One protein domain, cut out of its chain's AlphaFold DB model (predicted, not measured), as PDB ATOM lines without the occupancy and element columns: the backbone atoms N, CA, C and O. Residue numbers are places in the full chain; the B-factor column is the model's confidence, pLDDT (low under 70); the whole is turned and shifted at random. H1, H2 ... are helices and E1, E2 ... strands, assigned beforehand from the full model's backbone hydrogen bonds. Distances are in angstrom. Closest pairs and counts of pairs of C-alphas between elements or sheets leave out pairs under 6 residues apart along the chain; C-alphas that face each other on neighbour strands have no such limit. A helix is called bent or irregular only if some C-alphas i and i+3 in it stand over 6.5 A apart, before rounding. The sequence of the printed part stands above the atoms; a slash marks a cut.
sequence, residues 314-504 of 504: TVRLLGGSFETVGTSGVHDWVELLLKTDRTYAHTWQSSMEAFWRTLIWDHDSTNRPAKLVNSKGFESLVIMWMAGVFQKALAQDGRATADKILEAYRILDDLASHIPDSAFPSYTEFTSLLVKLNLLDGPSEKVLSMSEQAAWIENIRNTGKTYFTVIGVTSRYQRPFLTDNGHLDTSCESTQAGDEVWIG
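What this domain is: This is residues 314 to 504 of the 504 residues of an uncharacterized protein of Gibberella zeae (UniProt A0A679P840). An elongated body has a small, strongly twisted sheet of E1, E2 and E3 toward one end, with H2 and H3 packed over one of its faces, and a group of mostly crossed helices round the long helix H4 toward the other. The bent helix H8 crosses H4 beside its residues 376 to 384 and leads back to the sheet, while H5 folds back along H4 on the side away from H8a, and E4 lies past the edge of the sheet at the tip. The 191 printed residues hold eight named helices and four named strands, in the order E1, H1 to H8, E2, E3, E4; the sheet runs E1, E2, E3, antiparallel, and the class is mostly helix. The whole is compact, with a radius of gyration of the C-alphas of 16.9 A, and spans 56 by 35 by 29 A.

How they stand to each other: E1, residues 314 to 318, is an edge strand, antiparallel to E2, residues 478 to 483, at 126 degrees; N 316 and O 482 are within hydrogen-bond range at 2.8 A. E2 forms a hairpin with the other edge strand, E3, residues 488 to 492, antiparallel at 137 degrees, with N 479 and O 491 at 2.8 A. H1, residues 322 to 328, is on the sheet but only grazes it, with its residues 322 to 325. H2, residues 331 to 338, is on the sheet at a height of 9.4 A, over E2, and only just not over E1, on which 2 of its 8 C-alphas fall. H3, residues 351 to 359, is on the same face, over E3 at a height of 8.4 A. H2 and H3 only just touch, with 3 pairs of C-alphas within 8 A, the closest being Leu 337 and Ser 351 at 7.2 A. H4, residues 375 to 396, is the hub, touching four other helices. With residues 385 to 389 alone it touches H1 at a steep tilt of 41 degrees; the closest C-alphas are those of Gly 326 and Trp 385, 5.5 A apart. With residues 375 to 378 alone it only just touches H3, with 3 pairs of C-alphas within 8 A, the closest being Trp 356 and Phe 378 at 7.0 A. H4 and H5, residues 399 to 408, form a helical hairpin at a shallow tilt of 33 degrees, only just short of steep; the closest C-alphas are those of Ala 393 and Ala 402, 5.2 A apart. H6, residues 411 to 418, touches H2 at a shallow tilt of 20 degrees, the same way, with C-alphas 338 and 415 closest at 6.0 A. H7, residues 427 to 436, touches H6 at a steep tilt of 54 degrees, with C-alphas 412 and 427 closest at 5.4 A. H8, residues 450 to 474, was assigned as one helix by its hydrogen bonds but is bent: C-alphas 463 and 466 are 7.5 A apart, and its arms H8a, residues 450 to 463, and H8b, residues 466 to 474, stand at a steep tilt of 52 degrees. H8a touches H4 at a steep tilt of 47 degrees, opposite ways, with C-alphas 377 and 463 closest at 5.2 A. H8b touches H4 about perpendicular, at 81 degrees, with C-alphas 377 and 467 closest at 6.0 A. E4, residues 500 to 503, pairs with no named strand; its closest C-alpha to E1 is that of Glu 500, 4.4 A from that of Thr 314. Every O i to N i+4 pair is within hydrogen-bond range in H2, H3, H4, H5, H6, H7 and H8a, against 2 of 3 in H1 and 4 of 5 in H8b.

Where its parts are: E1 begins at C-alpha 314, (-17.674, 26.494, -10.094). H4 measures 31.4 A from C-alpha 375, (-37.883, 23.315, 8.704), to C-alpha 396. H8a measures 20.0 A, E2 15.6 A and H5 14.3 A. E4 ends at C-alpha 503, (-12.533, 23.306, 0.381).

The domain as a whole: The two C-alphas farthest apart, those of Ser 444 and Gly 504, are 57.6 A apart. The printed part has no cut and ends at residue 504, the chain's last. The links H2 to H3, H3 to H4 and H7 to H8 are long, with 12, 15 and 13 residues. The mean pLDDT of the printed part is 89.2; residues 473 to 475 and residue 504 are under 70.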
ATOM      1  N   THR A 314     -17.576  25.067  -9.784       95.94
ATOM      2  CA  THR A 314     -17.674  26.494 -10.094       95.94
ATOM      3  C   THR A 314     -19.065  27.008  -9.750       95.94
ATOM      4  O   THR A 314     -20.068  26.341 -10.016       95.94
ATOM      5  N   VAL A 315     -19.150  28.203  -9.165       95.56
ATOM      6  CA  VAL A 315     -20.411  28.882  -8.863       95.56
ATOM      7  C   VAL A 315     -21.219  29.049 -10.148       95.56
ATOM      8  O   VAL A 315     -20.790  29.714 -11.091       95.56
ATOM      9  N   ARG A 316     -22.416  28.463 -10.174       96.12
ATOM     10  CA  ARG A 316     -23.320  28.495 -11.327       96.12
ATOM     11  C   ARG A 316     -24.490  29.441 -11.106       96.12
ATOM     12  O   ARG A 316     -24.847  30.185 -12.013       96.12
ATOM     13  N   LEU A 317     -25.100  29.387  -9.924       95.62
ATOM     14  CA  LEU A 317     -26.243  30.218  -9.547       95.62
ATOM     15  C   LEU A 317     -26.011  30.859  -8.189       95.62
ATOM     16  O   LEU A 317     -25.336  30.289  -7.335       95.62
ATOM     17  N   LEU A 318     -26.621  32.020  -7.990       94.75
ATOM     18  CA  LEU A 318     -26.515  32.805  -6.772       94.75
ATOM     19  C   LEU A 318     -27.916  33.139  -6.261       94.75
ATOM     20  O   LEU A 318     -28.769  33.549  -7.040       94.75
ATOM     21  N   GLY A 319     -28.124  33.031  -4.955       93.06
ATOM     22  CA  GLY A 319     -29.282  33.603  -4.278       93.06
ATOM     23  C   GLY A 319     -29.020  35.033  -3.795       93.06
ATOM     24  O   GLY A 319     -27.887  35.525  -3.853       93.06
ATOM     25  N   GLY A 320     -30.058  35.696  -3.285       89.75
ATOM     26  CA  GLY A 320     -29.935  36.964  -2.560       89.75
ATOM     27  C   GLY A 320     -29.317  36.775  -1.168       89.75
ATOM     28  O   GLY A 320     -29.443  35.702  -0.573       89.75
ATOM     29  N   SER A 321     -28.647  37.801  -0.633       86.50
ATOM     30  CA  SER A 321     -28.162  37.767   0.753       86.50
ATOM     31  C   SER A 321     -29.317  37.898   1.745       86.50
ATOM     32  O   SER A 321     -30.434  38.270   1.377       86.50
ATOM     33  N   PHE A 322     -29.059  37.613   3.020       78.88
ATOM     34  CA  PHE A 322     -30.057  37.785   4.078       78.88
ATOM     35  C   PHE A 322     -30.643  39.212   4.119       78.88
ATOM     36  O   PHE A 322     -31.853  39.379   4.278       78.88
ATOM     37  N   GLU A 323     -29.809  40.246   3.936       75.62
ATOM     38  CA  GLU A 323     -30.270  41.644   3.896       75.62
ATOM     39  C   GLU A 323     -31.122  41.932   2.652       75.62
ATOM     40  O   GLU A 323     -32.143  42.621   2.738       75.62
ATOM     41  N   THR A 324     -30.748  41.366   1.502       82.94
ATOM     42  CA  THR A 324     -31.522  41.518   0.266       82.94
ATOM     43  C   THR A 324     -32.863  40.800   0.356       82.94
ATOM     44  O   THR A 324     -33.885  41.385   0.024       82.94
ATOM     45  N   VAL A 325     -32.913  39.571   0.868       84.00
ATOM     46  CA  VAL A 325     -34.157  38.785   0.898       84.00
ATOM     47  C   VAL A 325     -35.223  39.400   1.802       84.00
ATOM     48  O   VAL A 325     -36.398  39.428   1.438       84.00
ATOM     49  N   GLY A 326     -34.823  39.982   2.935       74.69
ATOM     50  CA  GLY A 326     -35.751  40.708   3.805       74.69
ATOM     51  C   GLY A 326     -36.369  41.960   3.163       74.69
ATOM     52  O   GLY A 326     -37.349  42.486   3.688       74.69
ATOM     53  N   THR A 327     -35.819  42.453   2.046       76.31
ATOM     54  CA  THR A 327     -36.268  43.690   1.383       76.31
ATOM     55  C   THR A 327     -36.832  43.473  -0.020       76.31
ATOM     56  O   THR A 327     -37.807  44.131  -0.377       76.31
ATOM     57  N   SER A 328     -36.249  42.563  -0.795       81.19
ATOM     58  CA  SER A 328     -36.597  42.267  -2.190       81.19
ATOM     59  C   SER A 328     -37.386  40.966  -2.353       81.19
ATOM     60  O   SER A 328     -37.899  40.703  -3.436       81.19
ATOM     61  N   GLY A 329     -37.534  40.176  -1.286       85.75
ATOM     62  CA  GLY A 329     -38.241  38.901  -1.318       85.75
ATOM     63  C   GLY A 329     -37.328  37.712  -1.608       85.75
ATOM     64  O   GLY A 329     -36.111  37.832  -1.695       85.75
ATOM     65  N   VAL A 330     -37.936  36.534  -1.729       92.00
ATOM     66  CA  VAL A 330     -37.225  35.241  -1.717       92.00
ATOM     67  C   VAL A 330     -37.027  34.616  -3.106       92.00
ATOM     68  O   VAL A 330     -36.694  33.439  -3.206       92.00
ATOM     69  N   HIS A 331     -37.267  35.369  -4.182       91.62
ATOM     70  CA  HIS A 331     -37.338  34.827  -5.544       91.62
ATOM     71  C   HIS A 331     -36.066  34.068  -5.955       91.62
ATOM     72  O   HIS A 331     -36.150  32.899  -6.324       91.62
ATOM     73  N   ASP A 332     -34.892  34.671  -5.760       92.19
ATOM     74  CA  ASP A 332     -33.608  34.055  -6.116       92.19
ATOM     75  C   ASP A 332     -33.345  32.743  -5.353       92.19
ATOM     76  O   ASP A 332     -32.660  31.848  -5.844       92.19
ATOM     77  N   TRP A 333     -33.881  32.601  -4.134       94.62
ATOM     78  CA  TRP A 333     -33.766  31.356  -3.367       94.62
ATOM     79  C   TRP A 333     -34.656  30.257  -3.944       94.62
ATOM     80  O   TRP A 333     -34.235  29.103  -4.017       94.62
ATOM     81  N   VAL A 334     -35.864  30.615  -4.388       95.69
ATOM     82  CA  VAL A 334     -36.782  29.687  -5.059       95.69
ATOM     83  C   VAL A 334     -36.190  29.211  -6.385       95.69
ATOM     84  O   VAL A 334     -36.180  28.010  -6.651       95.69
ATOM     85  N   GLU A 335     -35.634  30.122  -7.188       94.00
ATOM     86  CA  GLU A 335     -34.964  29.766  -8.442       94.00
ATOM     87  C   GLU A 335     -33.777  28.829  -8.213       94.00
ATOM     88  O   GLU A 335     -33.618  27.840  -8.930       94.00
ATOM     89  N   LEU A 336     -32.961  29.103  -7.193       94.94
ATOM     90  CA  LEU A 336     -31.830  28.257  -6.831       94.94
ATOM     91  C   LEU A 336     -32.297  26.835  -6.481       94.94
ATOM     92  O   LEU A 336     -31.758  25.871  -7.025       94.94
ATOM     93  N   LEU A 337     -33.338  26.696  -5.656       95.88
ATOM     94  CA  LEU A 337     -33.918  25.405  -5.269       95.88
ATOM     95  C   LEU A 337     -34.546  24.642  -6.444       95.88
ATOM     96  O   LEU A 337     -34.353  23.434  -6.563       95.88
ATOM     97  N   LEU A 338     -35.226  25.328  -7.365       96.25
ATOM     98  CA  LEU A 338     -35.747  24.720  -8.598       96.25
ATOM     99  C   LEU A 338     -34.649  24.156  -9.510       96.25
ATOM    100  O   LEU A 338     -34.918  23.341 -10.391       96.25
ATOM    101  N   LYS A 339     -33.406  24.606  -9.326       95.44
ATOM    102  CA  LYS A 339     -32.230  24.147 -10.073       95.44
ATOM    103  C   LYS A 339     -31.370  23.160  -9.285       95.44
ATOM    104  O   LYS A 339     -30.352  22.723  -9.826       95.44
ATOM    105  N   THR A 340     -31.762  22.829  -8.056       94.25
ATOM    106  CA  THR A 340     -31.251  21.676  -7.306       94.25
ATOM    107  C   THR A 340     -32.112  20.452  -7.584       94.25
ATOM    108  O   THR A 340     -33.304  20.588  -7.843       94.25
ATOM    109  N   ASP A 341     -31.541  19.252  -7.514       93.50
ATOM    110  CA  ASP A 341     -32.342  18.025  -7.530       93.50
ATOM    111  C   ASP A 341     -33.255  17.962  -6.302       93.50
ATOM    112  O   ASP A 341     -32.992  18.611  -5.298       93.50
ATOM    113  N   ARG A 342     -34.323  17.157  -6.329       94.31
ATOM    114  CA  ARG A 342     -35.212  16.999  -5.161       94.31
ATOM    115  C   ARG A 342     -34.475  16.444  -3.936       94.31
ATOM    116  O   ARG A 342     -34.738  16.846  -2.803       94.31
ATOM    117  N   THR A 343     -33.563  15.506  -4.171       95.75
ATOM    118  CA  THR A 343     -32.691  14.925  -3.151       95.75
ATOM    119  C   THR A 343     -31.290  15.474  -3.348       95.75
ATOM    120  O   THR A 343     -30.709  15.326  -4.419       95.75
ATOM    121  N   TYR A 344     -30.734  16.071  -2.301       94.62
ATOM    122  CA  TYR A 344     -29.391  16.619  -2.327       94.62
ATOM    123  C   TYR A 344     -28.364  15.484  -2.353       94.62
ATOM    124  O   TYR A 344     -28.193  14.763  -1.368       94.62
ATOM    125  N   ALA A 345     -27.668  15.322  -3.480       91.56
ATOM    126  CA  ALA A 345     -26.811  14.164  -3.750       91.56
ATOM    127  C   ALA A 345     -25.679  13.954  -2.724       91.56
ATOM    128  O   ALA A 345     -25.204  12.833  -2.547       91.56
ATOM    129  N   HIS A 346     -25.244  15.012  -2.032       88.56
ATOM    130  CA  HIS A 346     -24.108  14.950  -1.108       88.56
ATOM    131  C   HIS A 346     -24.477  14.491   0.309       88.56
ATOM    132  O   HIS A 346     -23.612  13.968   1.011       88.56
ATOM    133  N   THR A 347     -25.734  14.653   0.734       90.25
ATOM    134  CA  THR A 347     -26.206  14.196   2.059       90.25
ATOM    135  C   THR A 347     -27.360  13.202   1.983       90.25
ATOM    136  O   THR A 347     -27.727  12.626   3.004       90.25
ATOM    137  N   TRP A 348     -27.930  12.991   0.793       92.75
ATOM    138  CA  TRP A 348     -29.133  12.188   0.550       92.75
ATOM    139  C   TRP A 348     -30.380  12.675   1.299       92.75
ATOM    140  O   TRP A 348     -31.360  11.943   1.434       92.75
ATOM    141  N   GLN A 349     -30.361  13.919   1.776       92.31
ATOM    142  CA  GLN A 349     -31.512  14.584   2.380       92.31
ATOM    143  C   GLN A 349     -32.336  15.310   1.308       92.31
ATOM    144  O   GLN A 349     -31.911  15.445   0.161       92.31
ATOM    145  N   SER A 350     -33.521  15.795   1.677       94.25
ATOM    146  CA  SER A 350     -34.263  16.747   0.840       94.25
ATOM    147  C   SER A 350     -33.404  17.983   0.556       94.25
ATOM    148  O   SER A 350     -32.695  18.459   1.446       94.25
ATOM    149  N   SER A 351     -33.466  18.538  -0.654       94.75
ATOM    150  CA  SER A 351     -32.739  19.778  -0.966       94.75
ATOM    151  C   SER A 351     -33.231  20.972  -0.158       94.75
ATOM    152  O   SER A 351     -32.446  21.875   0.116       94.75
ATOM    153  N   MET A 352     -34.479  20.943   0.323       94.88
ATOM    154  CA  MET A 352     -34.950  21.917   1.308       94.88
ATOM    155  C   MET A 352     -34.161  21.814   2.614       94.88
ATOM    156  O   MET A 352     -33.710  22.829   3.140       94.88
ATOM    157  N   GLU A 353     -33.957  20.587   3.105       93.31
ATOM    158  CA  GLU A 353     -33.197  20.309   4.326       93.31
ATOM    159  C   GLU A 353     -31.746  20.775   4.201       93.31
ATOM    160  O   GLU A 353     -31.229  21.460   5.084       93.31
ATOM    161  N   ALA A 354     -31.104  20.450   3.076       93.44
ATOM    162  CA  ALA A 354     -29.748  20.896   2.788       93.44
ATOM    163  C   ALA A 354     -29.664  22.429   2.714       93.44
ATOM    164  O   ALA A 354     -28.780  23.022   3.322       93.44
ATOM    165  N   PHE A 355     -30.612  23.078   2.033       94.19
ATOM    166  CA  PHE A 355     -30.602  24.522   1.820       94.19
ATOM    167  C   PHE A 355     -30.677  25.326   3.120       94.19
ATOM    168  O   PHE A 355     -29.818  26.177   3.365       94.19
ATOM    169  N   TRP A 356     -31.661  25.060   3.987       91.81
ATOM    170  CA  TRP A 356     -31.779  25.830   5.229       91.81
ATOM    171  C   TRP A 356     -30.620  25.534   6.188       91.81
ATOM    172  O   TRP A 356     -30.140  26.447   6.862       91.81
ATOM    173  N   ARG A 357     -30.098  24.296   6.210       90.38
ATOM    174  CA  ARG A 357     -28.895  23.958   6.988       90.38
ATOM    175  C   ARG A 357     -27.673  24.705   6.475       90.38
ATOM    176  O   ARG A 357     -26.936  25.252   7.289       90.38
ATOM    177  N   THR A 358     -27.495  24.805   5.159       89.56
ATOM    178  CA  THR A 358     -26.434  25.608   4.542       89.56
ATOM    179  C   THR A 358     -26.511  27.067   4.994       89.56
ATOM    180  O   THR A 358     -25.506  27.615   5.431       89.56
ATOM    181  N   LEU A 359     -27.699  27.679   5.005       87.94
ATOM    182  CA  LEU A 359     -27.869  29.075   5.432       87.94
ATOM    183  C   LEU A 359     -27.489  29.343   6.896       87.94
ATOM    184  O   LEU A 359     -27.162  30.478   7.234       87.94
ATOM    185  N   ILE A 360     -27.544  28.335   7.765       83.94
ATOM    186  CA  ILE A 360     -27.166  28.455   9.182       83.94
ATOM    187  C   ILE A 360     -25.868  27.718   9.518       83.94
ATOM    188  O   ILE A 360     -25.586  27.469  10.689       83.94
ATOM    189  N   TRP A 361     -25.109  27.298   8.504       82.75
ATOM    190  CA  TRP A 361     -23.889  26.499   8.656       82.75
ATOM    191  C   TRP A 361     -24.087  25.232   9.509       82.75
ATOM    192  O   TRP A 361     -23.181  24.790  10.220       82.75
ATOM    193  N   ASP A 362     -25.292  24.670   9.458       85.62
ATOM    194  CA  ASP A 362     -25.761  23.508  10.205       85.62
ATOM    195  C   ASP A 362     -25.529  23.591  11.727       85.62
ATOM    196  O   ASP A 362     -25.284  22.578  12.384       85.62
ATOM    197  N   HIS A 363     -25.601  24.786  12.325       81.69
ATOM    198  CA  HIS A 363     -25.600  24.922  13.783       81.69
ATOM    199  C   HIS A 363     -26.813  25.686  14.298       81.69
ATOM    200  O   HIS A 363     -27.342  26.565  13.640       81.69
ATOM    201  N   ASP A 364     -27.250  25.364  15.511       77.56
ATOM    202  CA  ASP A 364     -28.355  26.049  16.199       77.56
ATOM    203  C   ASP A 364     -27.855  26.879  17.377       77.56
ATOM    204  O   ASP A 364     -28.529  27.030  18.400       77.56
ATOM    205  N   SER A 365     -26.613  27.344  17.256       72.19
ATOM    206  CA  SER A 365     -25.891  27.976  18.343       72.19
ATOM    207  C   SER A 365     -25.571  27.046  19.523       72.19
ATOM    208  O   SER A 365     -24.812  27.458  20.365       72.19
ATOM    209  N   THR A 366     -26.029  25.801  19.626       73.31
ATOM    210  CA  THR A 366     -25.679  24.876  20.736       73.31
ATOM    211  C   THR A 366     -25.103  23.547  20.263       73.31
ATOM    212  O   THR A 366     -24.307  22.922  20.961       73.31
ATOM    213  N   ASN A 367     -25.480  23.121  19.064       77.38
ATOM    214  CA  ASN A 367     -25.111  21.871  18.434       77.38
ATOM    215  C   ASN A 367     -24.745  22.129  16.972       77.38
ATOM    216  O   ASN A 367     -25.317  23.005  16.324       77.38
ATOM    217  N   ARG A 368     -23.826  21.307  16.464       79.56
ATOM    218  CA  ARG A 368     -23.612  21.044  15.038       79.56
ATOM    219  C   ARG A 368     -23.509  19.513  14.887       79.56
ATOM    220  O   ARG A 368     -22.641  18.931  15.549       79.56
ATOM    221  N   PRO A 369     -24.390  18.837  14.126       85.81
ATOM    222  CA  PRO A 369     -25.502  19.392  13.343       85.81
ATOM    223  C   PRO A 369     -26.582  20.058  14.214       85.81
ATOM    224  O   PRO A 369     -26.721  19.731  15.397       85.81
ATOM    225  N   ALA A 370     -27.345  20.982  13.627       86.31
ATOM    226  CA  ALA A 370     -28.419  21.710  14.301       86.31
ATOM    227  C   ALA A 370     -29.551  20.760  14.743       86.31
ATOM    228  O   ALA A 370     -29.996  19.912  13.962       86.31
ATOM    229  N   LYS A 371     -30.026  20.923  15.987       86.50
ATOM    230  CA  LYS A 371     -31.089  20.131  16.642       86.50
ATOM    231  C   LYS A 371     -32.305  20.960  17.069       86.50
ATOM    232  O   LYS A 371     -33.415  20.442  17.084       86.50
ATOM    233  N   LEU A 372     -32.099  22.217  17.460       80.50
ATOM    234  CA  LEU A 372     -33.139  23.141  17.931       80.50
ATOM    235  C   LEU A 372     -33.818  23.892  16.784       80.50
ATOM    236  O   LEU A 372     -34.933  24.386  16.944       80.50
ATOM    237  N   VAL A 373     -33.143  23.992  15.641       82.12
ATOM    238  CA  VAL A 373     -33.682  24.595  14.423       82.12
ATOM    239  C   VAL A 373     -34.226  23.487  13.525       82.12
ATOM    240  O   VAL A 373     -33.600  22.441  13.371       82.12
ATOM    241  N   ASN A 374     -35.408  23.716  12.958       83.19
ATOM    242  CA  ASN A 374     -36.086  22.792  12.055       83.19
ATOM    243  C   ASN A 374     -36.732  23.547  10.884       83.19
ATOM    244  O   ASN A 374     -36.816  24.780  10.891       83.19
ATOM    245  N   SER A 375     -37.229  22.788   9.906       86.25
ATOM    246  CA  SER A 375     -37.883  23.315   8.704       86.25
ATOM    247  C   SER A 375     -39.054  24.253   9.009       86.25
ATOM    248  O   SER A 375     -39.202  25.267   8.340       86.25
ATOM    249  N   LYS A 376     -39.833  23.998  10.068       89.75
ATOM    250  CA  LYS A 376     -40.971  24.846  10.463       89.75
ATOM    251  C   LYS A 376     -40.542  26.234  10.957       89.75
ATOM    252  O   LYS A 376     -41.229  27.233  10.725       89.75
ATOM    253  N   GLY A 377     -39.404  26.307  11.649       90.25
ATOM    254  CA  GLY A 377     -38.786  27.579  12.026       90.25
ATOM    255  C   GLY A 377     -38.370  28.388  10.797       90.25
ATOM    256  O   GLY A 377     -38.615  29.593  10.743       90.25
ATOM    257  N   PHE A 378     -37.805  27.714   9.793       92.50
ATOM    258  CA  PHE A 378     -37.435  28.335   8.522       92.50
ATOM    259  C   PHE A 378     -38.661  28.785   7.708       92.50
ATOM    260  O   PHE A 378     -38.708  29.928   7.262       92.50
ATOM    261  N   GLU A 379     -39.690  27.943   7.601       94.12
ATOM    262  CA  GLU A 379     -40.974  28.252   6.954       94.12
ATOM    263  C   GLU A 379     -41.606  29.523   7.538       94.12
ATOM    264  O   GLU A 379     -41.976  30.447   6.814       94.12
ATOM    265  N   SER A 380     -41.651  29.618   8.871       91.94
ATOM    266  CA  SER A 380     -42.180  30.790   9.577       91.94
ATOM    267  C   SER A 380     -41.436  32.077   9.199       91.94
ATOM    268  O   SER A 380     -42.050  33.136   9.058       91.94
ATOM    269  N   LEU A 381     -40.115  31.994   9.017       88.75
ATOM    270  CA  LEU A 381     -39.290  33.129   8.614       88.75
ATOM    271  C   LEU A 381     -39.539  33.534   7.155       88.75
ATOM    272  O   LEU A 381     -39.730  34.717   6.875       88.75
ATOM    273  N   VAL A 382     -39.589  32.559   6.243       92.19
ATOM    274  CA  VAL A 382     -39.881  32.775   4.818       92.19
ATOM    275  C   VAL A 382     -41.240  33.454   4.644       92.19
ATOM    276  O   VAL A 382     -41.333  34.490   3.983       92.19
ATOM    277  N   ILE A 383     -42.277  32.940   5.312       92.75
ATOM    278  CA  ILE A 383     -43.623  33.523   5.292       92.75
ATOM    279  C   ILE A 383     -43.605  34.971   5.795       92.75
ATOM    280  O   ILE A 383     -44.217  35.847   5.179       92.75
ATOM    281  N   MET A 384     -42.895  35.237   6.897       88.50
ATOM    282  CA  MET A 384     -42.790  36.579   7.471       88.50
ATOM    283  C   MET A 384     -42.166  37.571   6.484       88.50
ATOM    284  O   MET A 384     -42.677  38.681   6.335       88.50
ATOM    285  N   TRP A 385     -41.094  37.186   5.789       88.56
ATOM    286  CA  TRP A 385     -40.459  38.051   4.796       88.56
ATOM    287  C   TRP A 385     -41.320  38.274   3.569       88.56
ATOM    288  O   TRP A 385     -41.481  39.415   3.148       88.56
ATOM    289  N   MET A 386     -41.918  37.219   3.019       93.31
ATOM    290  CA  MET A 386     -42.777  37.349   1.846       93.31
ATOM    291  C   MET A 386     -43.976  38.263   2.128       93.31
ATOM    292  O   MET A 386     -44.252  39.175   1.346       93.31
ATOM    293  N   ALA A 387     -44.652  38.066   3.266       91.81
ATOM    294  CA  ALA A 387     -45.764  38.916   3.684       91.81
ATOM    295  C   ALA A 387     -45.306  40.353   3.978       91.81
ATOM    296  O   ALA A 387     -45.971  41.302   3.565       91.81
ATOM    297  N   GLY A 388     -44.154  40.527   4.636       89.19
ATOM    298  CA  GLY A 388     -43.585  41.839   4.944       89.19
ATOM    299  C   GLY A 388     -43.204  42.642   3.698       89.19
ATOM    300  O   GLY A 388     -43.519  43.827   3.616       89.19
ATOM    301  N   VAL A 389     -42.589  42.000   2.700       90.56
ATOM    302  CA  VAL A 389     -42.242  42.621   1.410       90.56
ATOM    303  C   VAL A 389     -43.504  43.046   0.658       90.56
ATOM    304  O   VAL A 389     -43.587  44.187   0.202       90.56
ATOM    305  N   PHE A 390     -44.523  42.181   0.599       93.94
ATOM    306  CA  PHE A 390     -45.808  42.520  -0.016       93.94
ATOM    307  C   PHE A 390     -46.497  43.690   0.705       93.94
ATOM    308  O   PHE A 390     -46.913  44.659   0.070       93.94
ATOM    309  N   GLN A 391     -46.577  43.637   2.039       91.94
ATOM    310  CA  GLN A 391     -47.183  44.688   2.857       91.94
ATOM    311  C   GLN A 391     -46.458  46.028   2.684       91.94
ATOM    312  O   GLN A 391     -47.107  47.069   2.566       91.94
ATOM    313  N   LYS A 392     -45.121  46.013   2.644       90.31
ATOM    314  CA  LYS A 392     -44.307  47.208   2.416       90.31
ATOM    315  C   LYS A 392     -44.592  47.817   1.045       90.31
ATOM    316  O   LYS A 392     -44.861  49.013   0.980       90.31
ATOM    317  N   ALA A 393     -44.597  47.009  -0.015       92.56
ATOM    318  CA  ALA A 393     -44.915  47.475  -1.363       92.56
ATOM    319  C   ALA A 393     -46.334  48.051  -1.445       92.56
ATOM    320  O   ALA A 393     -46.537  49.113  -2.024       92.56
ATOM    321  N   LEU A 394     -47.315  47.408  -0.803       93.62
ATOM    322  CA  LEU A 394     -48.689  47.909  -0.751       93.62
ATOM    323  C   LEU A 394     -48.775  49.280  -0.061       93.62
ATOM    324  O   LEU A 394     -49.479  50.165  -0.542       93.62
ATOM    325  N   ALA A 395     -48.054  49.453   1.051       91.31
ATOM    326  CA  ALA A 395     -48.069  50.679   1.843       91.31
ATOM    327  C   ALA A 395     -47.269  51.833   1.213       91.31
ATOM    328  O   ALA A 395     -47.652  52.989   1.381       91.31
ATOM    329  N   GLN A 396     -46.157  51.538   0.534       92.56
ATOM    330  CA  GLN A 396     -45.213  52.546   0.030       92.56
ATOM    331  C   GLN A 396     -45.382  52.827  -1.468       92.56
ATOM    332  O   GLN A 396     -45.362  53.985  -1.874       92.56
ATOM    333  N   ASP A 397     -45.600  51.783  -2.268       92.50
ATOM    334  CA  ASP A 397     -45.560  51.837  -3.736       92.50
ATOM    335  C   ASP A 397     -46.930  51.565  -4.386       92.50
ATOM    336  O   ASP A 397     -47.089  51.670  -5.605       92.50
ATOM    337  N   GLY A 398     -47.932  51.211  -3.577       93.62
ATOM    338  CA  GLY A 398     -49.311  50.973  -3.987       93.62
ATOM    339  C   GLY A 398     -49.596  49.567  -4.525       93.62
ATOM    340  O   GLY A 398     -48.713  48.731  -4.740       93.62
ATOM    341  N   ARG A 399     -50.887  49.301  -4.764       95.25
ATOM    342  CA  ARG A 399     -51.402  47.963  -5.105       95.25
ATOM    343  C   ARG A 399     -50.794  47.374  -6.379       95.25
ATOM    344  O   ARG A 399     -50.456  46.199  -6.383       95.25
ATOM    345  N   ALA A 400     -50.570  48.184  -7.414       95.88
ATOM    346  CA  ALA A 400     -49.989  47.711  -8.673       95.88
ATOM    347  C   ALA A 400     -48.573  47.124  -8.502       95.88
ATOM    348  O   ALA A 400     -48.206  46.187  -9.207       95.88
ATOM    349  N   THR A 401     -47.775  47.662  -7.577       94.69
ATOM    350  CA  THR A 401     -46.438  47.133  -7.264       94.69
ATOM    351  C   THR A 401     -46.540  45.849  -6.448       94.69
ATOM    352  O   THR A 401     -45.865  44.871  -6.761       94.69
ATOM    353  N   ALA A 402     -47.434  45.814  -5.456       94.50
ATOM    354  CA  ALA A 402     -47.699  44.614  -4.667       94.50
ATOM    355  C   ALA A 402     -48.202  43.444  -5.540       94.50
ATOM    356  O   ALA A 402     -47.722  42.320  -5.401       94.50
ATOM    357  N   ASP A 403     -49.089  43.709  -6.505       95.00
ATOM    358  CA  ASP A 403     -49.599  42.699  -7.439       95.00
ATOM    359  C   ASP A 403     -48.489  42.128  -8.338       95.00
ATOM    360  O   ASP A 403     -48.492  40.933  -8.620       95.00
ATOM    361  N   LYS A 404     -47.494  42.934  -8.742       94.69
ATOM    362  CA  LYS A 404     -46.316  42.432  -9.479       94.69
ATOM    363  C   LYS A 404     -45.462  41.484  -8.638       94.69
ATOM    364  O   LYS A 404     -44.960  40.498  -9.167       94.69
ATOM    365  N   ILE A 405     -45.294  41.776  -7.346       92.81
ATOM    366  CA  ILE A 405     -44.577  40.890  -6.416       92.81
ATOM    367  C   ILE A 405     -45.337  39.573  -6.268       92.81
ATOM    368  O   ILE A 405     -44.737  38.504  -6.327       92.81
ATOM    369  N   LEU A 406     -46.660  39.649  -6.108       94.88
ATOM    370  CA  LEU A 406     -47.497  38.462  -6.020       94.88
ATOM    371  C   LEU A 406     -47.410  37.625  -7.301       94.88
ATOM    372  O   LEU A 406     -47.191  36.424  -7.221       94.88
ATOM    373  N   GLU A 407     -47.493  38.258  -8.470       94.62
ATOM    374  CA  GLU A 407     -47.339  37.594  -9.766       94.62
ATOM    375  C   GLU A 407     -45.995  36.858  -9.885       94.62
ATOM    376  O   GLU A 407     -45.959  35.698 -10.292       94.62
ATOM    377  N   ALA A 408     -44.897  37.489  -9.457       92.94
ATOM    378  CA  ALA A 408     -43.572  36.867  -9.453       92.94
ATOM    379  C   ALA A 408     -43.495  35.617  -8.554       92.94
ATOM    380  O   ALA A 408     -42.696  34.717  -8.808       92.94
ATOM    381  N   TYR A 409     -44.353  35.516  -7.534       95.44
ATOM    382  CA  TYR A 409     -44.449  34.352  -6.655       95.44
ATOM    383  C   TYR A 409     -45.278  33.190  -7.214       95.44
ATOM    384  O   TYR A 409     -45.399  32.168  -6.543       95.44
ATOM    385  N   ARG A 410     -45.779  33.250  -8.455       95.88
ATOM    386  CA  ARG A 410     -46.364  32.059  -9.106       95.88
ATOM    387  C   ARG A 410     -45.385  30.893  -9.240       95.88
ATOM    388  O   ARG A 410     -45.802  29.742  -9.193       95.88
ATOM    389  N   ILE A 411     -44.087  31.191  -9.300       95.75
ATOM    390  CA  ILE A 411     -42.998  30.203  -9.296       95.75
ATOM    391  C   ILE A 411     -43.023  29.260  -8.073       95.75
ATOM    392  O   ILE A 411     -42.411  28.194  -8.084       95.75
ATOM    393  N   LEU A 412     -43.740  29.623  -7.005       96.88
ATOM    394  CA  LEU A 412     -43.898  28.780  -5.822       96.88
ATOM    395  C   LEU A 412     -44.666  27.485  -6.100       96.88
ATOM    396  O   LEU A 412     -44.398  26.486  -5.438       96.88
ATOM    397  N   ASP A 413     -45.588  27.470  -7.066       95.88
ATOM    398  CA  ASP A 413     -46.317  26.244  -7.424       95.88
ATOM    399  C   ASP A 413     -45.396  25.234  -8.127       95.88
ATOM    400  O   ASP A 413     -45.483  24.024  -7.882       95.88
ATOM    401  N   ASP A 414     -44.446  25.730  -8.926       96.62
ATOM    402  CA  ASP A 414     -43.387  24.908  -9.514       96.62
ATOM    403  C   ASP A 414     -42.491  24.337  -8.408       96.62
ATOM    404  O   ASP A 414     -42.178  23.144  -8.411       96.62
ATOM    405  N   LEU A 415     -42.122  25.162  -7.417       96.75
ATOM    406  CA  LEU A 415     -41.307  24.717  -6.285       96.75
ATOM    407  C   LEU A 415     -42.037  23.674  -5.437       96.75
ATOM    408  O   LEU A 415     -41.435  22.662  -5.092       96.75
ATOM    409  N   ALA A 416     -43.318  23.883  -5.133       95.38
ATOM    410  CA  ALA A 416     -44.135  22.932  -4.381       95.38
ATOM    411  C   ALA A 416     -44.282  21.590  -5.121       95.38
ATOM    412  O   ALA A 416     -44.315  20.530  -4.499       95.38
ATOM    413  N   SER A 417     -44.318  21.618  -6.456       95.75
ATOM    414  CA  SER A 417     -44.343  20.406  -7.283       95.75
ATOM    415  C   SER A 417     -42.986  19.690  -7.306       95.75
ATOM    416  O   SER A 417     -42.927  18.459  -7.268       95.75
ATOM    417  N   HIS A 418     -41.889  20.453  -7.355       96.12
ATOM    418  CA  HIS A 418     -40.517  19.941  -7.420       96.12
ATOM    419  C   HIS A 418     -40.013  19.397  -6.072       96.12
ATOM    420  O   HIS A 418     -39.414  18.319  -6.007       96.12
ATOM    421  N   ILE A 419     -40.304  20.111  -4.982       94.88
ATOM    422  CA  ILE A 419     -39.930  19.789  -3.600       94.88
ATOM    423  C   ILE A 419     -41.204  19.834  -2.731       94.88
ATOM    424  O   ILE A 419     -41.518  20.868  -2.144       94.88
ATOM    425  N   PRO A 420     -41.959  18.721  -2.629       90.38
ATOM    426  CA  PRO A 420     -43.243  18.694  -1.915       90.38
ATOM    427  C   PRO A 420     -43.170  19.001  -0.415       90.38
ATOM    428  O   PRO A 420     -44.174  19.354   0.192       90.38
ATOM    429  N   ASP A 421     -41.998  18.842   0.195       88.81
ATOM    430  CA  ASP A 421     -41.690  19.156   1.594       88.81
ATOM    431  C   ASP A 421     -41.012  20.531   1.755       88.81
ATOM    432  O   ASP A 421     -40.298  20.777   2.729       88.81
ATOM    433  N   SER A 422     -41.204  21.425   0.781       92.81
ATOM    434  CA  SER A 422     -40.651  22.776   0.802       92.81
ATOM    435  C   SER A 422     -41.135  23.579   2.012       92.81
ATOM    436  O   SER A 422     -42.308  23.554   2.371       92.81
ATOM    437  N   ALA A 423     -40.228  24.357   2.607       93.94
ATOM    438  CA  ALA A 423     -40.564  25.350   3.629       93.94
ATOM    439  C   ALA A 423     -41.177  26.632   3.030       93.94
ATOM    440  O   ALA A 423     -41.538  27.554   3.758       93.94
ATOM    441  N   PHE A 424     -41.251  26.728   1.704       95.50
ATOM    442  CA  PHE A 424     -41.918  27.821   1.011       95.50
ATOM    443  C   PHE A 424     -43.375  27.428   0.761       95.50
ATOM    444  O   PHE A 424     -43.610  26.322   0.270       95.50
ATOM    445  N   PRO A 425     -44.345  28.315   1.046       95.44
ATOM    446  CA  PRO A 425     -45.740  28.034   0.740       95.44
ATOM    447  C   PRO A 425     -45.937  27.943  -0.776       95.44
ATOM    448  O   PRO A 425     -45.258  28.641  -1.529       95.44
ATOM    449  N   SER A 426     -46.914  27.158  -1.225       96.06
ATOM    450  CA  SER A 426     -47.433  27.273  -2.593       96.06
ATOM    451  C   SER A 426     -48.031  28.665  -2.836       96.06
ATOM    452  O   SER A 426     -48.374  29.397  -1.897       96.06
ATOM    453  N   TYR A 427     -48.235  29.033  -4.101       96.38
ATOM    454  CA  TYR A 427     -48.869  30.308  -4.440       96.38
ATOM    455  C   TYR A 427     -50.286  30.402  -3.848       96.38
ATOM    456  O   TYR A 427     -50.707  31.447  -3.341       96.38
ATOM    457  N   THR A 428     -51.018  29.284  -3.847       94.81
ATOM    458  CA  THR A 428     -52.376  29.194  -3.286       94.81
ATOM    459  C   THR A 428     -52.389  29.373  -1.765       94.81
ATOM    460  O   THR A 428     -53.257  30.062  -1.219       94.81
ATOM    461  N   GLU A 429     -51.424  28.791  -1.055       95.12
ATOM    462  CA  GLU A 429     -51.288  28.972   0.394       95.12
ATOM    463  C   GLU A 429     -50.893  30.408   0.741       95.12
ATOM    464  O   GLU A 429     -51.482  31.002   1.649       95.12
ATOM    465  N   PHE A 430     -49.961  31.000  -0.011       96.19
ATOM    466  CA  PHE A 430     -49.519  32.372   0.217       96.19
ATOM    467  C   PHE A 430     -50.628  33.400  -0.058       96.19
ATOM    468  O   PHE A 430     -50.886  34.272   0.768       96.19
ATOM    469  N   THR A 431     -51.363  33.272  -1.164       96.31
ATOM    470  CA  THR A 431     -52.533  34.129  -1.448       96.31
ATOM    471  C   THR A 431     -53.626  33.980  -0.391       96.31
ATOM    472  O   THR A 431     -54.161  34.979   0.093       96.31
ATOM    473  N   SER A 432     -53.918  32.747   0.034       95.06
ATOM    474  CA  SER A 432     -54.857  32.482   1.131       95.06
ATOM    475  C   SER A 432     -54.416  33.142   2.436       95.06
ATOM    476  O   SER A 432     -55.252  33.626   3.202       95.06
ATOM    477  N   LEU A 433     -53.108  33.185   2.696       94.81
ATOM    478  CA  LEU A 433     -52.550  33.900   3.831       94.81
ATOM    479  C   LEU A 433     -52.754  35.417   3.707       94.81
ATOM    480  O   LEU A 433     -53.195  36.041   4.669       94.81
ATOM    481  N   LEU A 434     -52.478  36.013   2.546       95.44
ATOM    482  CA  LEU A 434     -52.682  37.452   2.346       95.44
ATOM    483  C   LEU A 434     -54.151  37.856   2.551       95.44
ATOM    484  O   LEU A 434     -54.408  38.895   3.156       95.44
ATOM    485  N   VAL A 435     -55.112  37.016   2.142       95.81
ATOM    486  CA  VAL A 435     -56.543  37.224   2.439       95.81
ATOM    487  C   VAL A 435     -56.809  37.169   3.946       95.81
ATOM    488  O   VAL A 435     -57.448  38.068   4.489       95.81
ATOM    489  N   LYS A 436     -56.280  36.162   4.657       94.31
ATOM    490  CA  LYS A 436     -56.425  36.051   6.123       94.31
ATOM    491  C   LYS A 436     -55.895  37.282   6.861       94.31
ATOM    492  O   LYS A 436     -56.477  37.680   7.866       94.31
ATOM    493  N   LEU A 437     -54.816  37.879   6.356       92.38
ATOM    494  CA  LEU A 437     -54.189  39.086   6.900       92.38
ATOM    495  C   LEU A 437     -54.818  40.394   6.399       92.38
ATOM    496  O   LEU A 437     -54.308  41.466   6.716       92.38
ATOM    497  N   ASN A 438     -55.905  40.330   5.623       93.19
ATOM    498  CA  ASN A 438     -56.550  41.495   5.016       93.19
ATOM    499  C   ASN A 438     -55.605  42.338   4.128       93.19
ATOM    500  O   ASN A 438     -55.744  43.557   4.038       93.19
ATOM    501  N   LEU A 439     -54.615  41.695   3.501       92.56
ATOM    502  CA  LEU A 439     -53.662  42.309   2.568       92.56
ATOM    503  C   LEU A 439     -54.070  42.105   1.100       92.56
ATOM    504  O   LEU A 439     -53.608  42.834   0.225       92.56
ATOM    505  N   LEU A 440     -54.933  41.123   0.836       93.19
ATOM    506  CA  LEU A 440     -55.488  40.812  -0.478       93.19
ATOM    507  C   LEU A 440     -57.012  40.705  -0.382       93.19
ATOM    508  O   LEU A 440     -57.540  40.227   0.623       93.19
ATOM    509  N   ASP A 441     -57.711  41.123  -1.436       90.06
ATOM    510  CA  ASP A 441     -59.168  41.039  -1.496       90.06
ATOM    511  C   ASP A 441     -59.626  39.576  -1.481       90.06
ATOM    512  O   ASP A 441     -59.101  38.724  -2.202       90.06
ATOM    513  N   GLY A 442     -60.633  39.277  -0.668       87.56
ATOM    514  CA  GLY A 442     -61.197  37.940  -0.559       87.56
ATOM    515  C   GLY A 442     -62.490  37.926   0.256       87.56
ATOM    516  O   GLY A 442     -62.934  38.972   0.733       87.56
ATOM    517  N   PRO A 443     -63.126  36.752   0.409       85.00
ATOM    518  CA  PRO A 443     -64.341  36.617   1.205       85.00
ATOM    519  C   PRO A 443     -64.104  37.089   2.643       85.00
ATOM    520  O   PRO A 443     -63.180  36.606   3.298       85.00
ATOM    521  N   SER A 444     -64.945  37.996   3.147       76.88
ATOM    522  CA  SER A 444     -64.796  38.590   4.487       76.88
ATOM    523  C   SER A 444     -64.771  37.548   5.610       76.88
ATOM    524  O   SER A 444     -64.065  37.723   6.593       76.88
ATOM    525  N   GLU A 445     -65.470  36.426   5.431       84.31
ATOM    526  CA  GLU A 445     -65.477  35.269   6.339       84.31
ATOM    527  C   GLU A 445     -64.112  34.572   6.493       84.31
ATOM    528  O   GLU A 445     -63.895  33.845   7.459       84.31
ATOM    529  N   LYS A 446     -63.187  34.773   5.546       85.38
ATOM    530  CA  LYS A 446     -61.827  34.213   5.588       85.38
ATOM    531  C   LYS A 446     -60.810  35.170   6.208       85.38
ATOM    532  O   LYS A 446     -59.674  34.758   6.442       85.38
ATOM    533  N   VAL A 447     -61.192  36.424   6.445       92.62
ATOM    534  CA  VAL A 447     -60.328  37.445   7.041       92.62
ATOM    535  C   VAL A 447     -60.305  37.249   8.553       92.62
ATOM    536  O   VAL A 447     -61.349  37.193   9.198       92.62
ATOM    537  N   LEU A 448     -59.109  37.148   9.131       92.88
ATOM    538  CA  LEU A 448     -58.950  37.026  10.577       92.88
ATOM    539  C   LEU A 448     -59.306  38.348  11.263       92.88
ATOM    540  O   LEU A 448     -58.985  39.426  10.756       92.88
ATOM    541  N   SER A 449     -59.896  38.278  12.455       93.31
ATOM    542  CA  SER A 449     -60.043  39.456  13.315       93.31
ATOM    543  C   SER A 449     -58.673  40.036  13.684       93.31
ATOM    544  O   SER A 449     -57.659  39.337  13.686       93.31
ATOM    545  N   MET A 450     -58.622  41.312  14.071       89.44
ATOM    546  CA  MET A 450     -57.361  41.954  14.474       89.44
ATOM    547  C   MET A 450     -56.624  41.197  15.594       89.44
ATOM    548  O   MET A 450     -55.398  41.100  15.570       89.44
ATOM    549  N   SER A 451     -57.355  40.644  16.567       91.31
ATOM    550  CA  SER A 451     -56.771  39.842  17.650       91.31
ATOM    551  C   SER A 451     -56.182  38.526  17.151       91.31
ATOM    552  O   SER A 451     -55.117  38.120  17.612       91.31
ATOM    553  N   GLU A 452     -56.841  37.872  16.195       92.88
ATOM    554  CA  GLU A 452     -56.360  36.621  15.606       92.88
ATOM    555  C   GLU A 452     -55.148  36.860  14.706       92.88
ATOM    556  O   GLU A 452     -54.189  36.095  14.766       92.88
ATOM    557  N   GLN A 453     -55.139  37.953  13.936       89.75
ATOM    558  CA  GLN A 453     -53.966  38.377  13.170       89.75
ATOM    559  C   GLN A 453     -52.771  38.626  14.097       89.75
ATOM    560  O   GLN A 453     -51.686  38.100  13.860       89.75
ATOM    561  N   ALA A 454     -52.967  39.372  15.189       87.31
ATOM    562  CA  ALA A 454     -51.909  39.636  16.162       87.31
ATOM    563  C   ALA A 454     -51.375  38.344  16.807       87.31
ATOM    564  O   ALA A 454     -50.161  38.171  16.921       87.31
ATOM    565  N   ALA A 455     -52.265  37.418  17.183       89.25
ATOM    566  CA  ALA A 455     -51.883  36.117  17.730       89.25
ATOM    567  C   ALA A 455     -51.116  35.259  16.710       89.25
ATOM    568  O   ALA A 455     -50.121  34.624  17.058       89.25
ATOM    569  N   TRP A 456     -51.534  35.274  15.441       89.69
ATOM    570  CA  TRP A 456     -50.854  34.567  14.360       89.69
ATOM    571  C   TRP A 456     -49.446  35.122  14.108       89.69
ATOM    572  O   TRP A 456     -48.488  34.347  14.062       89.69
ATOM    573  N   ILE A 457     -49.298  36.452  14.030       86.50
ATOM    574  CA  ILE A 457     -47.997  37.122  13.860       86.50
ATOM    575  C   ILE A 457     -47.058  36.737  15.004       86.50
ATOM    576  O   ILE A 457     -45.891  36.412  14.780       86.50
ATOM    577  N   GLU A 458     -47.563  36.759  16.237       85.50
ATOM    578  CA  GLU A 458     -46.776  36.411  17.415       85.50
ATOM    579  C   GLU A 458     -46.365  34.932  17.417       85.50
ATOM    580  O   GLU A 458     -45.219  34.610  17.730       85.50
ATOM    581  N   ASN A 459     -47.252  34.026  17.007       89.12
ATOM    582  CA  ASN A 459     -46.932  32.607  16.872       89.12
ATOM    583  C   ASN A 459     -45.846  32.350  15.813       89.12
ATOM    584  O   ASN A 459     -44.890  31.614  16.075       89.12
ATOM    585  N   ILE A 460     -45.951  32.981  14.639       88.81
ATOM    586  CA  ILE A 460     -44.934  32.873  13.583       88.81
ATOM    587  C   ILE A 460     -43.593  33.422  14.057       88.81
ATOM    588  O   ILE A 460     -42.565  32.767  13.892       88.81
ATOM    589  N   ARG A 461     -43.592  34.586  14.713       84.19
ATOM    590  CA  ARG A 461     -42.371  35.172  15.272       84.19
ATOM    591  C   ARG A 461     -41.722  34.245  16.295       84.19
ATOM    592  O   ARG A 461     -40.519  34.016  16.226       84.19
ATOM    593  N   ASN A 462     -42.509  33.671  17.201       83.31
ATOM    594  CA  ASN A 462     -42.001  32.745  18.212       83.31
ATOM    595  C   ASN A 462     -41.482  31.430  17.622       83.31
ATOM    596  O   ASN A 462     -40.536  30.865  18.164       83.31
ATOM    597  N   THR A 463     -42.054  30.974  16.507       87.25
ATOM    598  CA  THR A 463     -41.601  29.766  15.805       87.25
ATOM    599  C   THR A 463     -40.307  30.024  15.023       87.25
ATOM    600  O   THR A 463     -39.394  29.202  15.057       87.25
ATOM    601  N   GLY A 464     -40.186  31.182  14.364       85.00
ATOM    602  CA  GLY A 464     -39.019  31.542  13.548       85.00
ATOM    603  C   GLY A 464     -37.844  32.170  14.309       85.00
ATOM    604  O   GLY A 464     -36.751  32.265  13.752       85.00
ATOM    605  N   LYS A 465     -38.024  32.595  15.570       78.50
ATOM    606  CA  LYS A 465     -37.023  33.397  16.305       78.50
ATOM    607  C   LYS A 465     -35.642  32.751  16.387       78.50
ATOM    608  O   LYS A 465     -34.649  33.435  16.171       78.50
ATOM    609  N   THR A 466     -35.566  31.447  16.665       77.81
ATOM    610  CA  THR A 466     -34.277  30.758  16.817       77.81
ATOM    611  C   THR A 466     -33.532  30.752  15.490       77.81
ATOM    612  O   THR A 466     -32.345  31.064  15.458       77.81
ATOM    613  N   TYR A 467     -34.242  30.479  14.391       82.88
ATOM    614  CA  TYR A 467     -33.660  30.540  13.055       82.88
ATOM    615  C   TYR A 467     -33.161  31.955  12.753       82.88
ATOM    616  O   TYR A 467     -32.002  32.115  12.390       82.88
ATOM    617  N   PHE A 468     -34.004  32.976  12.958       79.62
ATOM    618  CA  PHE A 468     -33.662  34.384  12.722       79.62
ATOM    619  C   PHE A 468     -32.393  34.813  13.475       79.62
ATOM    620  O   PHE A 468     -31.508  35.442  12.896       79.62
ATOM    621  N   THR A 469     -32.277  34.433  14.750       75.00
ATOM    622  CA  THR A 469     -31.089  34.722  15.560       75.00
ATOM    623  C   THR A 469     -29.841  34.062  14.979       75.00
ATOM    624  O   THR A 469     -28.814  34.721  14.853       75.00
ATOM    625  N   VAL A 470     -29.921  32.786  14.590       76.69
ATOM    626  CA  VAL A 470     -28.776  32.027  14.062       76.69
ATOM    627  C   VAL A 470     -28.338  32.531  12.681       76.69
ATOM    628  O   VAL A 470     -27.148  32.721  12.434       76.69
ATOM    629  N   ILE A 471     -29.271  32.794  11.767       77.38
ATOM    630  CA  ILE A 471     -28.920  33.300  10.432       77.38
ATOM    631  C   ILE A 471     -28.349  34.726  10.491       77.38
ATOM    632  O   ILE A 471     -27.420  35.057   9.755       77.38
ATOM    633  N   GLY A 472     -28.828  35.552  11.430       71.69
ATOM    634  CA  GLY A 472     -28.314  36.903  11.665       71.69
ATOM    635  C   GLY A 472     -26.854  36.943  12.134       71.69
ATOM    636  O   GLY A 472     -26.211  37.992  12.037       71.69
ATOM    637  N   VAL A 473     -26.319  35.815  12.614       68.38
ATOM    638  CA  VAL A 473     -24.928  35.686  13.070       68.38
ATOM    639  C   VAL A 473     -24.024  34.903  12.123       68.38
ATOM    640  O   VAL A 473     -22.811  35.083  12.179       68.38
ATOM    641  N   THR A 474     -24.597  34.078  11.244       68.88
ATOM    642  CA  THR A 474     -23.866  33.231  10.284       68.88
ATOM    643  C   THR A 474     -23.799  33.863   8.902       68.88
ATOM    644  O   THR A 474     -22.728  34.264   8.451       68.88
ATOM    645  N   SER A 475     -24.957  34.022   8.262       69.06
ATOM    646  CA  SER A 475     -25.069  34.341   6.835       69.06
ATOM    647  C   SER A 475     -25.600  35.745   6.563       69.06
ATOM    648  O   SER A 475     -25.990  36.051   5.439       69.06
ATOM    649  N   ARG A 476     -25.609  36.636   7.565       73.56
ATOM    650  CA  ARG A 476     -26.146  38.004   7.422       73.56
ATOM    651  C   ARG A 476     -25.590  38.747   6.202       73.56
ATOM    652  O   ARG A 476     -26.332  39.441   5.519       73.56
ATOM    653  N   TYR A 477     -24.294  38.594   5.952       76.06
ATOM    654  CA  TYR A 477     -23.570  39.245   4.853       76.06
ATOM    655  C   TYR A 477     -23.059  38.239   3.827       76.06
ATOM    656  O   TYR A 477     -22.040  38.457   3.171       76.06
ATOM    657  N   GLN A 478     -23.737  37.100   3.754       82.31
ATOM    658  CA  GLN A 478     -23.441  36.046   2.813       82.31
ATOM    659  C   GLN A 478     -24.669  35.790   1.959       82.31
ATOM    660  O   GLN A 478     -25.808  36.058   2.350       82.31
ATOM    661  N   ARG A 479     -24.417  35.274   0.767       87.50
ATOM    662  CA  ARG A 479     -25.432  34.838  -0.173       87.50
ATOM    663  C   ARG A 479     -25.245  33.349  -0.450       87.50
ATOM    664  O   ARG A 479     -24.098  32.910  -0.576       87.50
ATOM    665  N   PRO A 480     -26.332  32.567  -0.525       93.06
ATOM    666  CA  PRO A 480     -26.232  31.180  -0.926       93.06
ATOM    667  C   PRO A 480     -25.883  31.091  -2.410       93.06
ATOM    668  O   PRO A 480     -26.219  31.978  -3.199       93.06
ATOM    669  N   PHE A 481     -25.236  30.004  -2.798       94.50
ATOM    670  CA  PHE A 481     -24.932  29.699  -4.183       94.50
ATOM    671  C   PHE A 481     -25.022  28.196  -4.447       94.50
ATOM    672  O   PHE A 481     -25.008  27.379  -3.526       94.50
ATOM    673  N   LEU A 482     -25.127  27.848  -5.728       94.94
ATOM    674  CA  LEU A 482     -25.135  26.473  -6.216       94.94
ATOM    675  C   LEU A 482     -24.021  26.298  -7.245       94.94
ATOM    676  O   LEU A 482     -23.933  27.086  -8.193       94.94
ATOM    677  N   THR A 483     -23.187  25.271  -7.081       95.50
ATOM    678  CA  THR A 483     -22.138  24.955  -8.059       95.50
ATOM    679  C   THR A 483     -22.679  24.189  -9.270       95.50
ATOM    680  O   THR A 483     -23.802  23.676  -9.277       95.50
ATOM    681  N   ASP A 484     -21.877  24.108 -10.325       95.06
ATOM    682  CA  ASP A 484     -22.107  23.246 -11.488       95.06
ATOM    683  C   ASP A 484     -22.207  21.753 -11.134       95.06
ATOM    684  O   ASP A 484     -23.035  21.045 -11.703       95.06
ATOM    685  N   ASN A 485     -21.456  21.304 -10.130       92.12
ATOM    686  CA  ASN A 485     -21.523  19.949  -9.579       92.12
ATOM    687  C   ASN A 485     -22.634  19.760  -8.531       92.12
ATOM    688  O   ASN A 485     -22.688  18.712  -7.890       92.12
ATOM    689  N   GLY A 486     -23.491  20.761  -8.321       91.94
ATOM    690  CA  GLY A 486     -24.661  20.642  -7.453       91.94
ATOM    691  C   GLY A 486     -24.409  20.854  -5.958       91.94
ATOM    692  O   GLY A 486     -25.291  20.518  -5.174       91.94
ATOM    693  N   HIS A 487     -23.273  21.428  -5.540       92.06
ATOM    694  CA  HIS A 487     -23.032  21.761  -4.128       92.06
ATOM    695  C   HIS A 487     -23.733  23.065  -3.731       92.06
ATOM    696  O   HIS A 487     -23.611  24.072  -4.432       92.06
ATOM    697  N   LEU A 488     -24.413  23.046  -2.584       92.50
ATOM    698  CA  LEU A 488     -25.003  24.210  -1.923       92.50
ATOM    699  C   LEU A 488     -24.060  24.755  -0.855       92.50
ATOM    700  O   LEU A 488     -23.680  24.020   0.057       92.50
ATOM    701  N   ASP A 489     -23.753  26.047  -0.920       89.75
ATOM    702  CA  ASP A 489     -22.955  26.724   0.106       89.75
ATOM    703  C   ASP A 489     -23.300  28.225   0.182       89.75
ATOM    704  O   ASP A 489     -24.174  28.714  -0.536       89.75
ATOM    705  N   THR A 490     -22.636  28.957   1.071       87.38
ATOM    706  CA  THR A 490     -22.754  30.406   1.264       87.38
ATOM    707  C   THR A 490     -21.398  31.084   1.114       87.38
ATOM    708  O   THR A 490     -20.388  30.575   1.591       87.38
ATOM    709  N   SER A 491     -21.363  32.259   0.489       84.44
ATOM    710  CA  SER A 491     -20.145  33.074   0.384       84.44
ATOM    711  C   SER A 491     -20.468  34.565   0.463       84.44
ATOM    712  O   SER A 491     -21.631  34.967   0.496       84.44
ATOM    713  N   CYS A 492     -19.435  35.400   0.538       83.12
ATOM    714  CA  CYS A 492     -19.536  36.855   0.548       83.12
ATOM    715  C   CYS A 492     -20.311  37.419  -0.659       83.12
ATOM    716  O   CYS A 492     -20.423  36.792  -1.714       83.12
ATOM    717  N   GLU A 493     -20.849  38.628  -0.504       85.56
ATOM    718  CA  GLU A 493     -21.721  39.267  -1.499       85.56
ATOM    719  C   GLU A 493     -21.030  39.543  -2.844       85.56
ATOM    720  O   GLU A 493     -21.701  39.542  -3.877       85.56
ATOM    721  N   SER A 494     -19.705  39.710  -2.845       88.12
ATOM    722  CA  SER A 494     -18.877  39.875  -4.047       88.12
ATOM    723  C   SER A 494     -18.713  38.610  -4.892       88.12
ATOM    724  O   SER A 494     -18.212  38.726  -6.007       88.12
ATOM    725  N   THR A 495     -19.160  37.444  -4.413       89.75
ATOM    726  CA  THR A 495     -19.128  36.183  -5.177       89.75
ATOM    727  C   THR A 495     -19.947  36.296  -6.462       89.75
ATOM    728  O   THR A 495     -21.087  36.778  -6.444       89.75
ATOM    729  N   GLN A 496     -19.386  35.808  -7.568       93.75
ATOM    730  CA  GLN A 496     -19.967  35.855  -8.907       93.75
ATOM    731  C   GLN A 496     -20.133  34.460  -9.518       93.75
ATOM    732  O   GLN A 496     -19.495  33.486  -9.121       93.75
ATOM    733  N   ALA A 497     -21.007  34.363 -10.523       95.06
ATOM    734  CA  ALA A 497     -21.070  33.174 -11.362       95.06
ATOM    735  C   ALA A 497     -19.754  33.031 -12.143       95.06
ATOM    736  O   ALA A 497     -19.273  34.001 -12.726       95.06
ATOM    737  N   GLY A 498     -19.195  31.823 -12.162       95.62
ATOM    738  CA  GLY A 498     -17.870  31.550 -12.717       95.62
ATOM    739  C   GLY A 498     -16.746  31.491 -11.679       95.62
ATOM    740  O   GLY A 498     -15.669  31.007 -12.017       95.62
ATOM    741  N   ASP A 499     -16.985  31.907 -10.429       93.69
ATOM    742  CA  ASP A 499     -15.991  31.771  -9.361       93.69
ATOM    743  C   ASP A 499     -15.769  30.297  -8.997       93.69
ATOM    744  O   ASP A 499     -16.712  29.514  -8.871       93.69
ATOM    745  N   GLU A 500     -14.514  29.902  -8.811       91.69
ATOM    746  CA  GLU A 500     -14.160  28.558  -8.360       91.69
ATOM    747  C   GLU A 500     -14.284  28.429  -6.841       91.69
ATOM    748  O   GLU A 500     -13.847  29.301  -6.087       91.69
ATOM    749  N   VAL A 501     -14.830  27.301  -6.385       86.00
ATOM    750  CA  VAL A 501     -14.971  26.989  -4.962       86.00
ATOM    751  C   VAL A 501     -13.984  25.896  -4.592       86.00
ATOM    752  O   VAL A 501     -13.903  24.870  -5.266       86.00
ATOM    753  N   TRP A 502     -13.272  26.107  -3.486       81.00
ATOM    754  CA  TRP A 502     -12.246  25.207  -2.972       81.00
ATOM    755  C   TRP A 502     -12.467  24.968  -1.472       81.00
ATOM    756  O   TRP A 502     -12.686  25.915  -0.719       81.00
ATOM    757  N   ILE A 503     -12.421  23.706  -1.033       72.94
ATOM    758  CA  ILE A 503     -12.533  23.306   0.381       72.94
ATOM    759  C   ILE A 503     -11.157  22.878   0.877       72.94
ATOM    760  O   ILE A 503     -10.599  21.933   0.318       72.94
ATOM    761  N   GLY A 504     -10.656  23.548   1.919       61.41
ATOM    762  CA  GLY A 504      -9.340  23.311   2.529       61.41
ATOM    763  C   GLY A 504      -9.343  22.571   3.859       61.41
ATOM    764  O   GLY A 504     -10.396  22.527   4.539       61.41
TER     765      GLY A 504